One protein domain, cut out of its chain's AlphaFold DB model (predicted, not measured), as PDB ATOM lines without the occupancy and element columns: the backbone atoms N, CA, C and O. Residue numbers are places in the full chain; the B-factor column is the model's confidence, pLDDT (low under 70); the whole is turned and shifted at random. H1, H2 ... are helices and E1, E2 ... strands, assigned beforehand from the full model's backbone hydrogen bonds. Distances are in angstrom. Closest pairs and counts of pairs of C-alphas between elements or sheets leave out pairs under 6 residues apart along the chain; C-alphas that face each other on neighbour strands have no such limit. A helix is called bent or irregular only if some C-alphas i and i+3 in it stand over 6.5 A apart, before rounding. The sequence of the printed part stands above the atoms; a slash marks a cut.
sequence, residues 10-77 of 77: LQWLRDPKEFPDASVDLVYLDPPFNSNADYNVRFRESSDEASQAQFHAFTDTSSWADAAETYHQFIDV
ATOM      1  N   LEU A  10     154.696 123.767 167.955       88.25
ATOM      2  CA  LEU A  10     154.814 123.085 166.670       88.25
ATOM      3  C   LEU A  10     155.906 122.019 166.698       88.25
ATOM      4  O   LEU A  10     155.740 120.965 166.087       88.25
ATOM      5  N   GLN A  11     156.999 122.263 167.422       90.50
ATOM      6  CA  GLN A  11     158.070 121.278 167.583       90.50
ATOM      7  C   GLN A  11     157.569 120.025 168.306       90.50
ATOM      8  O   GLN A  11     157.864 118.913 167.876       90.50
ATOM      9  N   TRP A  12     156.766 120.204 169.357       93.50
ATOM     10  CA  TRP A  12     156.178 119.096 170.106       93.50
ATOM     11  C   TRP A  12     155.124 118.343 169.300       93.50
ATOM     12  O   TRP A  12     155.197 117.124 169.193       93.50
ATOM     13  N   LEU A  13     154.169 119.062 168.701       91.25
ATOM     14  CA  LEU A  13     153.057 118.462 167.955       91.25
ATOM     15  C   LEU A  13     153.511 117.691 166.701       91.25
ATOM     16  O   LEU A  13     152.758 116.863 166.202       91.25
ATOM     17  N   ARG A  14     154.725 117.952 166.192       90.06
ATOM     18  CA  ARG A  14     155.320 117.251 165.042       90.06
ATOM     19  C   ARG A  14     156.123 116.005 165.406       90.06
ATOM     20  O   ARG A  14     156.473 115.263 164.493       90.06
ATOM     21  N   ASP A  15     156.461 115.775 166.673       93.44
ATOM     22  CA  ASP A  15     157.207 114.575 167.056       93.44
ATOM     23  C   ASP A  15     156.240 113.382 167.183       93.44
ATOM     24  O   ASP A  15     155.496 113.312 168.164       93.44
ATOM     25  N   PRO A  16     156.258 112.399 166.258       93.44
ATOM     26  CA  PRO A  16     155.350 111.253 166.301       93.44
ATOM     27  C   PRO A  16     155.589 110.336 167.507       93.44
ATOM     28  O   PRO A  16     154.769 109.462 167.790       93.44
ATOM     29  N   LYS A  17     156.712 110.492 168.222       93.50
ATOM     30  CA  LYS A  17     156.948 109.790 169.489       93.50
ATOM     31  C   LYS A  17     156.166 110.412 170.641       93.50
ATOM     32  O   LYS A  17     155.798 109.690 171.564       93.50
ATOM     33  N   GLU A  18     155.934 111.721 170.594       93.06
ATOM     34  CA  GLU A  18     155.158 112.448 171.601       93.06
ATOM     35  C   GLU A  18     153.675 112.503 171.225       93.06
ATOM     36  O   GLU A  18     152.824 112.248 172.078       93.06
ATOM     37  N   PHE A  19     153.370 112.737 169.946       93.38
ATOM     38  CA  PHE A  19     152.018 112.774 169.390       93.38
ATOM     39  C   PHE A  19     151.895 111.847 168.170       93.38
ATOM     40  O   PHE A  19     152.046 112.294 167.034       93.38
ATOM     41  N   PRO A  20     151.614 110.548 168.377       94.94
ATOM     42  CA  PRO A  20     151.345 109.620 167.282       94.94
ATOM     43  C   PRO A  20     150.088 109.990 166.484       94.94
ATOM     44  O   PRO A  20     149.191 110.678 166.983       94.94
ATOM     45  N   ASP A  21     149.965 109.440 165.280       94.50
ATOM     46  CA  ASP A  21     148.762 109.599 164.460       94.50
ATOM     47  C   ASP A  21     147.506 109.119 165.201       94.50
ATOM     48  O   ASP A  21     147.509 108.080 165.864       94.50
ATOM     49  N   ALA A  22     146.418 109.886 165.070       95.25
ATOM     50  CA  ALA A  22     145.120 109.606 165.692       95.25
ATOM     51  C   ALA A  22     145.183 109.344 167.216       95.25
ATOM     52  O   ALA A  22     144.382 108.580 167.751       95.25
ATOM     53  N   SER A  23     146.129 109.975 167.922       94.56
ATOM     54  CA  SER A  23     146.321 109.805 169.373       94.56
ATOM     55  C   SER A  23     145.581 110.821 170.251       94.56
ATOM     56  O   SER A  23     145.627 110.714 171.477       94.56
ATOM     57  N   VAL A  24     144.918 111.814 169.649       94.25
ATOM     58  CA  VAL A  24     144.264 112.917 170.363       94.25
ATOM     59  C   VAL A  24     142.767 112.923 170.071       94.25
ATOM     60  O   VAL A  24     142.355 113.156 168.937       94.25
ATOM     61  N   ASP A  25     141.958 112.719 171.110       96.94
ATOM     62  CA  ASP A  25     140.492 112.709 171.004       96.94
ATOM     63  C   ASP A  25     139.867 114.113 171.075       96.94
ATOM     64  O   ASP A  25     138.815 114.367 170.489       96.94
ATOM     65  N   LEU A  26     140.489 115.033 171.821       95.88
ATOM     66  CA  LEU A  26     139.986 116.388 172.046       95.88
ATOM     67  C   LEU A  26     141.139 117.381 172.173       95.88
ATOM     68  O   LEU A  26     142.105 117.146 172.899       95.88
ATOM     69  N   VAL A  27     140.984 118.526 171.513       93.31
ATOM     70  CA  VAL A  27     141.928 119.639 171.550       93.31
ATOM     71  C   VAL A  27     141.202 120.888 172.041       93.31
ATOM     72  O   VAL A  27     140.133 121.228 171.540       93.31
ATOM     73  N   TYR A  28     141.805 121.585 173.005       92.75
ATOM     74  CA  TYR A  28     141.417 122.935 173.402       92.75
ATOM     75  C   TYR A  28     142.583 123.880 173.115       92.75
ATOM     76  O   TYR A  28     143.695 123.641 173.587       92.75
ATOM     77  N   LEU A  29     142.333 124.934 172.339       87.38
ATOM     78  CA  LEU A  29     143.319 125.956 171.994       87.38
ATOM     79  C   LEU A  29     142.710 127.336 172.226       87.38
ATOM     80  O   LEU A  29     141.609 127.612 171.757       87.38
ATOM     81  N   ASP A  30     143.466 128.186 172.910       82.75
ATOM     82  CA  ASP A  30     143.183 129.609 173.101       82.75
ATOM     83  C   ASP A  30     144.416 130.397 172.624       82.75
ATOM     84  O   ASP A  30     145.264 130.780 173.435       82.75
ATOM     85  N   PRO A  31     144.643 130.479 171.297       78.56
ATOM     86  CA  PRO A  31     145.801 131.179 170.751       78.56
ATOM     87  C   PRO A  31     145.711 132.684 171.055       78.56
ATOM     88  O   PRO A  31     144.607 133.193 171.261       78.56
ATOM     89  N   PRO A  32     146.841 133.418 171.050       71.75
ATOM     90  CA  PRO A  32     146.802 134.868 171.188       71.75
ATOM     91  C   PRO A  32     145.849 135.457 170.145       71.75
ATOM     92  O   PRO A  32     145.882 135.093 168.964       71.75
ATOM     93  N   PHE A  33     144.966 136.342 170.601       66.19
ATOM     94  CA  PHE A  33     144.106 137.096 169.704       66.19
ATOM     95  C   PHE A  33     144.990 138.012 168.844       66.19
ATOM     96  O   PHE A  33     146.092 138.348 169.229       66.19
ATOM     97  N   ASN A  34     144.565 138.393 167.641       69.94
ATOM     98  CA  ASN A  34     145.240 139.467 166.901       69.94
ATOM     99  C   ASN A  34     144.429 140.746 167.094       69.94
ATOM    100  O   ASN A  34     143.801 141.252 166.162       69.94
ATOM    101  N   SER A  35     144.285 141.153 168.355       75.12
ATOM    102  CA  SER A  35     143.263 142.126 168.749       75.12
ATOM    103  C   SER A  35     143.667 143.579 168.491       75.12
ATOM    104  O   SER A  35     142.812 144.461 168.565       75.12
ATOM    105  N   ASN A  36     144.945 143.836 168.180       74.25
ATOM    106  CA  ASN A  36     145.554 145.169 168.132       74.25
ATOM    107  C   ASN A  36     145.383 145.957 169.442       74.25
ATOM    108  O   ASN A  36     145.400 147.188 169.439       74.25
ATOM    109  N   ALA A  37     145.175 145.262 170.562       76.88
ATOM    110  CA  ALA A  37     145.028 145.893 171.860       76.88
ATOM    111  C   ALA A  37     146.399 146.151 172.498       76.88
ATOM    112  O   ALA A  37     147.284 145.294 172.484       76.88
ATOM    113  N   ASP A  38     146.546 147.320 173.118       77.25
ATOM    114  CA  ASP A  38     147.690 147.625 173.970       77.25
ATOM    115  C   ASP A  38     147.439 147.097 175.383       77.25
ATOM    116  O   ASP A  38     146.618 147.631 176.141       77.25
ATOM    117  N   TYR A  39     148.180 146.062 175.767       79.12
ATOM    118  CA  TYR A  39     148.129 145.527 177.117       79.12
ATOM    119  C   TYR A  39     149.057 146.345 178.016       79.12
ATOM    120  O   TYR A  39     150.266 146.420 177.803       79.12
ATOM    121  N   ASN A  40     148.483 146.987 179.035       82.62
ATOM    122  CA  ASN A  40     149.197 147.866 179.961       82.62
ATOM    123  C   ASN A  40     149.208 147.268 181.374       82.62
ATOM    124  O   ASN A  40     148.168 146.844 181.883       82.62
ATOM    125  N   VAL A  41     150.365 147.284 182.041       78.56
ATOM    126  CA  VAL A  41     150.461 146.963 183.471       78.56
ATOM    127  C   VAL A  41     150.076 148.205 184.265       78.56
ATOM    128  O   VAL A  41     150.662 149.275 184.091       78.56
ATOM    129  N   ARG A  42     149.086 148.059 185.147       74.31
ATOM    130  CA  ARG A  42     148.677 149.109 186.086       74.31
ATOM    131  C   ARG A  42     149.480 148.975 187.373       74.31
ATOM    132  O   ARG A  42     149.526 147.886 187.948       74.31
ATOM    133  N   PHE A  43     150.087 150.063 187.834       71.06
ATOM    134  CA  PHE A  43     150.746 150.077 189.137       71.06
ATOM    135  C   PHE A  43     149.714 150.250 190.248       71.06
ATOM    136  O   PHE A  43     148.682 150.896 190.075       71.06
ATOM    137  N   ARG A  44     149.984 149.639 191.400       62.81
ATOM    138  CA  ARG A  44     149.177 149.811 192.607       62.81
ATOM    139  C   ARG A  44     150.006 150.633 193.582       62.81
ATOM    140  O   ARG A  44     151.093 150.202 193.960       62.81
ATOM    141  N   GLU A  45     149.525 151.816 193.937       64.94
ATOM    142  CA  GLU A  45     150.133 152.615 194.999       64.94
ATOM    143  C   GLU A  45     149.659 152.115 196.371       64.94
ATOM    144  O   GLU A  45     148.676 151.382 196.482       64.94
ATOM    145  N   SER A  46     150.424 152.434 197.416       64.44
ATOM    146  CA  SER A  46     150.143 152.039 198.802       64.44
ATOM    147  C   SER A  46     149.022 152.858 199.453       64.44
ATOM    148  O   SER A  46     148.563 152.495 200.536       64.44
ATOM    149  N   SER A  47     148.580 153.944 198.817       67.00
ATOM    150  CA  SER A  47     147.351 154.665 199.146       67.00
ATOM    151  C   SER A  47     146.144 154.010 198.458       67.00
ATOM    152  O   SER A  47     146.268 153.433 197.382       67.00
ATOM    153  N   ASP A  48     144.950 154.134 199.043       60.12
ATOM    154  CA  ASP A  48     143.685 153.684 198.426       60.12
ATOM    155  C   ASP A  48     143.263 154.532 197.199       60.12
ATOM    156  O   ASP A  48     142.172 154.362 196.652       60.12
ATOM    157  N   GLU A  49     144.117 155.453 196.741       61.16
ATOM    158  CA  GLU A  49     143.899 156.237 195.528       61.16
ATOM    159  C   GLU A  49     144.328 155.433 194.292       61.16
ATOM    160  O   GLU A  49     145.397 154.821 194.245       61.16
ATOM    161  N   ALA A  50     143.479 155.408 193.262       57.34
ATOM    162  CA  ALA A  50     143.791 154.718 192.015       57.34
ATOM    163  C   ALA A  50     144.999 155.381 191.329       57.34
ATOM    164  O   ALA A  50     144.891 156.500 190.826       57.34
ATOM    165  N   SER A  51     146.135 154.678 191.285       63.41
ATOM    166  CA  SER A  51     147.319 155.149 190.565       63.41
ATOM    167  C   SER A  51     146.999 155.320 189.078       63.41
ATOM    168  O   SER A  51     146.538 154.394 188.407       63.41
ATOM    169  N   GLN A  52     147.246 156.525 188.562       62.50
ATOM    170  CA  GLN A  52     147.116 156.873 187.140       62.50
ATOM    171  C   GLN A  52     148.296 156.337 186.309       62.50
ATOM    172  O   GLN A  52     148.291 156.433 185.081       62.50
ATOM    173  N   ALA A  53     149.331 155.800 186.963       71.94
ATOM    174  CA  ALA A  53     150.512 155.288 186.296       71.94
ATOM    175  C   ALA A  53     150.233 153.907 185.689       71.94
ATOM    176  O   ALA A  53     149.951 152.922 186.378       71.94
ATOM    177  N   GLN A  54     150.370 153.832 184.371       75.00
ATOM    178  CA  GLN A  54     150.371 152.592 183.608       75.00
ATOM    179  C   GLN A  54     151.608 152.563 182.716       75.00
ATOM    180  O   GLN A  54     152.057 153.607 182.241       75.00
ATOM    181  N   PHE A  55     152.155 151.372 182.488       79.56
ATOM    182  CA  PHE A  55     153.208 151.175 181.497       79.56
ATOM    183  C   PHE A  55     152.778 150.133 180.467       79.56
ATOM    184  O   PHE A  55     152.176 149.113 180.810       79.56
ATOM    185  N   HIS A  56     153.099 150.409 179.208       78.94
ATOM    186  CA  HIS A  56     152.797 149.545 178.079       78.94
ATOM    187  C   HIS A  56     153.634 148.264 178.147       78.94
ATOM    188  O   HIS A  56     154.858 148.325 178.098       78.94
ATOM    189  N   ALA A  57     152.983 147.108 178.272       80.38
ATOM    190  CA  ALA A  57     153.673 145.824 178.305       80.38
ATOM    191  C   ALA A  57     154.022 145.364 176.889       80.38
ATOM    192  O   ALA A  57     155.187 145.121 176.586       80.38
ATOM    193  N   PHE A  58     152.998 145.245 176.045       78.94
ATOM    194  CA  PHE A  58     153.110 144.884 174.639       78.94
ATOM    195  C   PHE A  58     151.811 145.225 173.900       78.94
ATOM    196  O   PHE A  58     150.728 145.271 174.500       78.94
ATOM    197  N   THR A  59     151.919 145.436 172.591       77.38
ATOM    198  CA  THR A  59     150.776 145.469 171.680       77.38
ATOM    199  C   THR A  59     150.543 144.064 171.152       77.38
ATOM    200  O   THR A  59     151.465 143.389 170.695       77.38
ATOM    201  N   ASP A  60     149.294 143.627 171.201       75.56
ATOM    202  CA  ASP A  60     148.853 142.352 170.655       75.56
ATOM    203  C   ASP A  60     148.640 142.454 169.140       75.56
ATOM    204  O   ASP A  60     147.516 142.540 168.640       75.56
ATOM    205  N   THR A  61     149.754 142.533 168.417       72.00
ATOM    206  CA  THR A  61     149.799 142.570 166.954       72.00
ATOM    207  C   THR A  61     150.577 141.379 166.432       72.00
ATOM    208  O   THR A  61     151.765 141.234 166.716       72.00
ATOM    209  N   SER A  62     149.925 140.575 165.603       69.56
ATOM    210  CA  SER A  62     150.572 139.582 164.749       69.56
ATOM    211  C   SER A  62     150.488 140.048 163.297       69.56
ATOM    212  O   SER A  62     149.400 140.365 162.807       69.56
ATOM    213  N   SER A  63     151.623 140.089 162.594       72.06
ATOM    214  CA  SER A  63     151.653 140.399 161.164       72.06
ATOM    215  C   SER A  63     151.830 139.129 160.332       72.06
ATOM    216  O   SER A  63     152.557 138.206 160.700       72.06
ATOM    217  N   TRP A  64     151.186 139.087 159.164       69.31
ATOM    218  CA  TRP A  64     151.383 137.992 158.211       69.31
ATOM    219  C   TRP A  64     152.814 137.930 157.674       69.31
ATOM    220  O   TRP A  64     153.249 136.856 157.278       69.31
ATOM    221  N   ALA A  65     153.549 139.047 157.674       73.56
ATOM    222  CA  ALA A  65     154.950 139.061 157.266       73.56
ATOM    223  C   ALA A  65     155.820 138.244 158.236       73.56
ATOM    224  O   ALA A  65     156.667 137.480 157.784       73.56
ATOM    225  N   ASP A  66     155.547 138.338 159.540       71.25
ATOM    226  CA  ASP A  66     156.270 137.579 160.569       71.25
ATOM    227  C   ASP A  66     155.890 136.091 160.559       71.25
ATOM    228  O   ASP A  66     156.710 135.230 160.865       71.25
ATOM    229  N   ALA A  67     154.652 135.773 160.164       70.94
ATOM    230  CA  ALA A  67     154.152 134.401 160.082       70.94
ATOM    231  C   ALA A  67     154.439 133.706 158.735       70.94
ATOM    232  O   ALA A  67     154.224 132.499 158.619       70.94
ATOM    233  N   ALA A  68     154.892 134.438 157.709       74.81
ATOM    234  CA  ALA A  68     154.994 133.934 156.339       74.81
ATOM    235  C   ALA A  68     155.952 132.742 156.214       74.81
ATOM    236  O   ALA A  68     155.610 131.743 155.584       74.81
ATOM    237  N   GLU A  69     157.131 132.814 156.835       76.88
ATOM    238  CA  GLU A  69     158.108 131.721 156.785       76.88
ATOM    239  C   GLU A  69     157.550 130.446 157.433       76.88
ATOM    240  O   GLU A  69     157.572 129.377 156.821       76.88
ATOM    241  N   THR A  70     156.972 130.565 158.632       72.06
ATOM    242  CA  THR A  70     156.324 129.448 159.334       72.06
ATOM    243  C   THR A  70     155.153 128.879 158.535       72.06
ATOM    244  O   THR A  70     154.975 127.665 158.493       72.06
ATOM    245  N   TYR A  71     154.376 129.736 157.867       72.62
ATOM    246  CA  TYR A  71     153.265 129.333 157.009       72.62
ATOM    247  C   TYR A  71     153.739 128.538 155.785       72.62
ATOM    248  O   TYR A  71     153.216 127.458 155.518       72.62
ATOM    249  N   HIS A  72     154.764 129.012 155.073       74.88
ATOM    250  CA  HIS A  72     155.332 128.300 153.922       74.88
ATOM    251  C   HIS A  72     155.927 126.944 154.311       74.88
ATOM    252  O   HIS A  72     155.706 125.950 153.626       74.88
ATOM    253  N   GLN A  73     156.578 126.855 155.474       72.38
ATOM    254  CA  GLN A  73     157.025 125.579 156.045       72.38
ATOM    255  C   GLN A  73     155.873 124.619 156.412       72.38
ATOM    256  O   GLN A  73     156.134 123.481 156.809       72.38
ATOM    257  N   PHE A  74     154.616 125.070 156.368       68.62
ATOM    258  CA  PHE A  74     153.450 124.301 156.795       68.62
ATOM    259  C   PHE A  74     152.590 123.790 155.635       68.62
ATOM    260  O   PHE A  74     152.004 122.720 155.766       68.62
ATOM    261  N   ILE A  75     152.486 124.538 154.531       70.31
ATOM    262  CA  ILE A  75     151.537 124.224 153.444       70.31
ATOM    263  C   ILE A  75     152.203 123.531 152.251       70.31
ATOM    264  O   ILE A  75     151.532 122.794 151.534       70.31
ATOM    265  N   ASP A  76     153.514 123.695 152.066       57.03
ATOM    266  CA  ASP A  76     154.240 123.131 150.920       57.03
ATOM    267  C   ASP A  76     154.798 121.710 151.178       57.03
ATOM    268  O   ASP A  76     155.872 121.365 150.679       57.03
ATOM    269  N   VAL A  77     154.085 120.879 151.955       52.84
ATOM    270  CA  VAL A  77     154.450 119.470 152.241       52.84
ATOM    271  C   VAL A  77     153.580 118.493 151.457       52.84
ATOM    272  O   VAL A  77     152.338 118.625 151.524       52.84
TER     273      VAL A  77
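AT A GLANCE: This is residues 10 to 77 of the 77 residues of an uncharacterized protein of Chthoniobacterales bacterium (UniProt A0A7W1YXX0). With little regular structure, the model is an open fork: the hairpin E1 and E2 makes one end, and two separate arms reach away from its base, a long unnamed stretch ending at short H1, and H2. The printed part has 68 residues, 27 in named elements, ordered H1, E1, E2, H2; the class is mixed, the sheet E1 - E2 antiparallel. It is extended, radius of gyration of the C-alphas 19.8 A, spanning 57 by 30 by 16 A.

HOW THE PARTS SIT: H1, residues 10 to 13, is apart from H2, residues 64 to 75. E1, residues 38 to 42, and E2, residues 54 to 59, form an antiparallel hairpin at 150 degrees; N 57 and O 39, 2.8 A apart, are within hydrogen-bond range. In H2, 6 of 8 O i to N i+4 pairs are within range; H1 is too short for one. H2 is irregular: C-alphas 66 and 69 are 7.2 A apart.

IN THESE COORDINATES: H1 begins at C-alpha 10 (154.814, 123.085, 166.670) and measures 5.1 A, E1 12.2 A, E2 13.9 A. H2, 14.6 A, ends at C-alpha 75 (151.537, 124.224, 153.444).

THE WHOLE: The farthest C-alphas, Ser 47 and Val 77, are 59.1 A apart. The printed part has no cut; links H1 to E1 and E1 to E2 are long. Confidence is under 70 in 16 residues, among them 44 to 52.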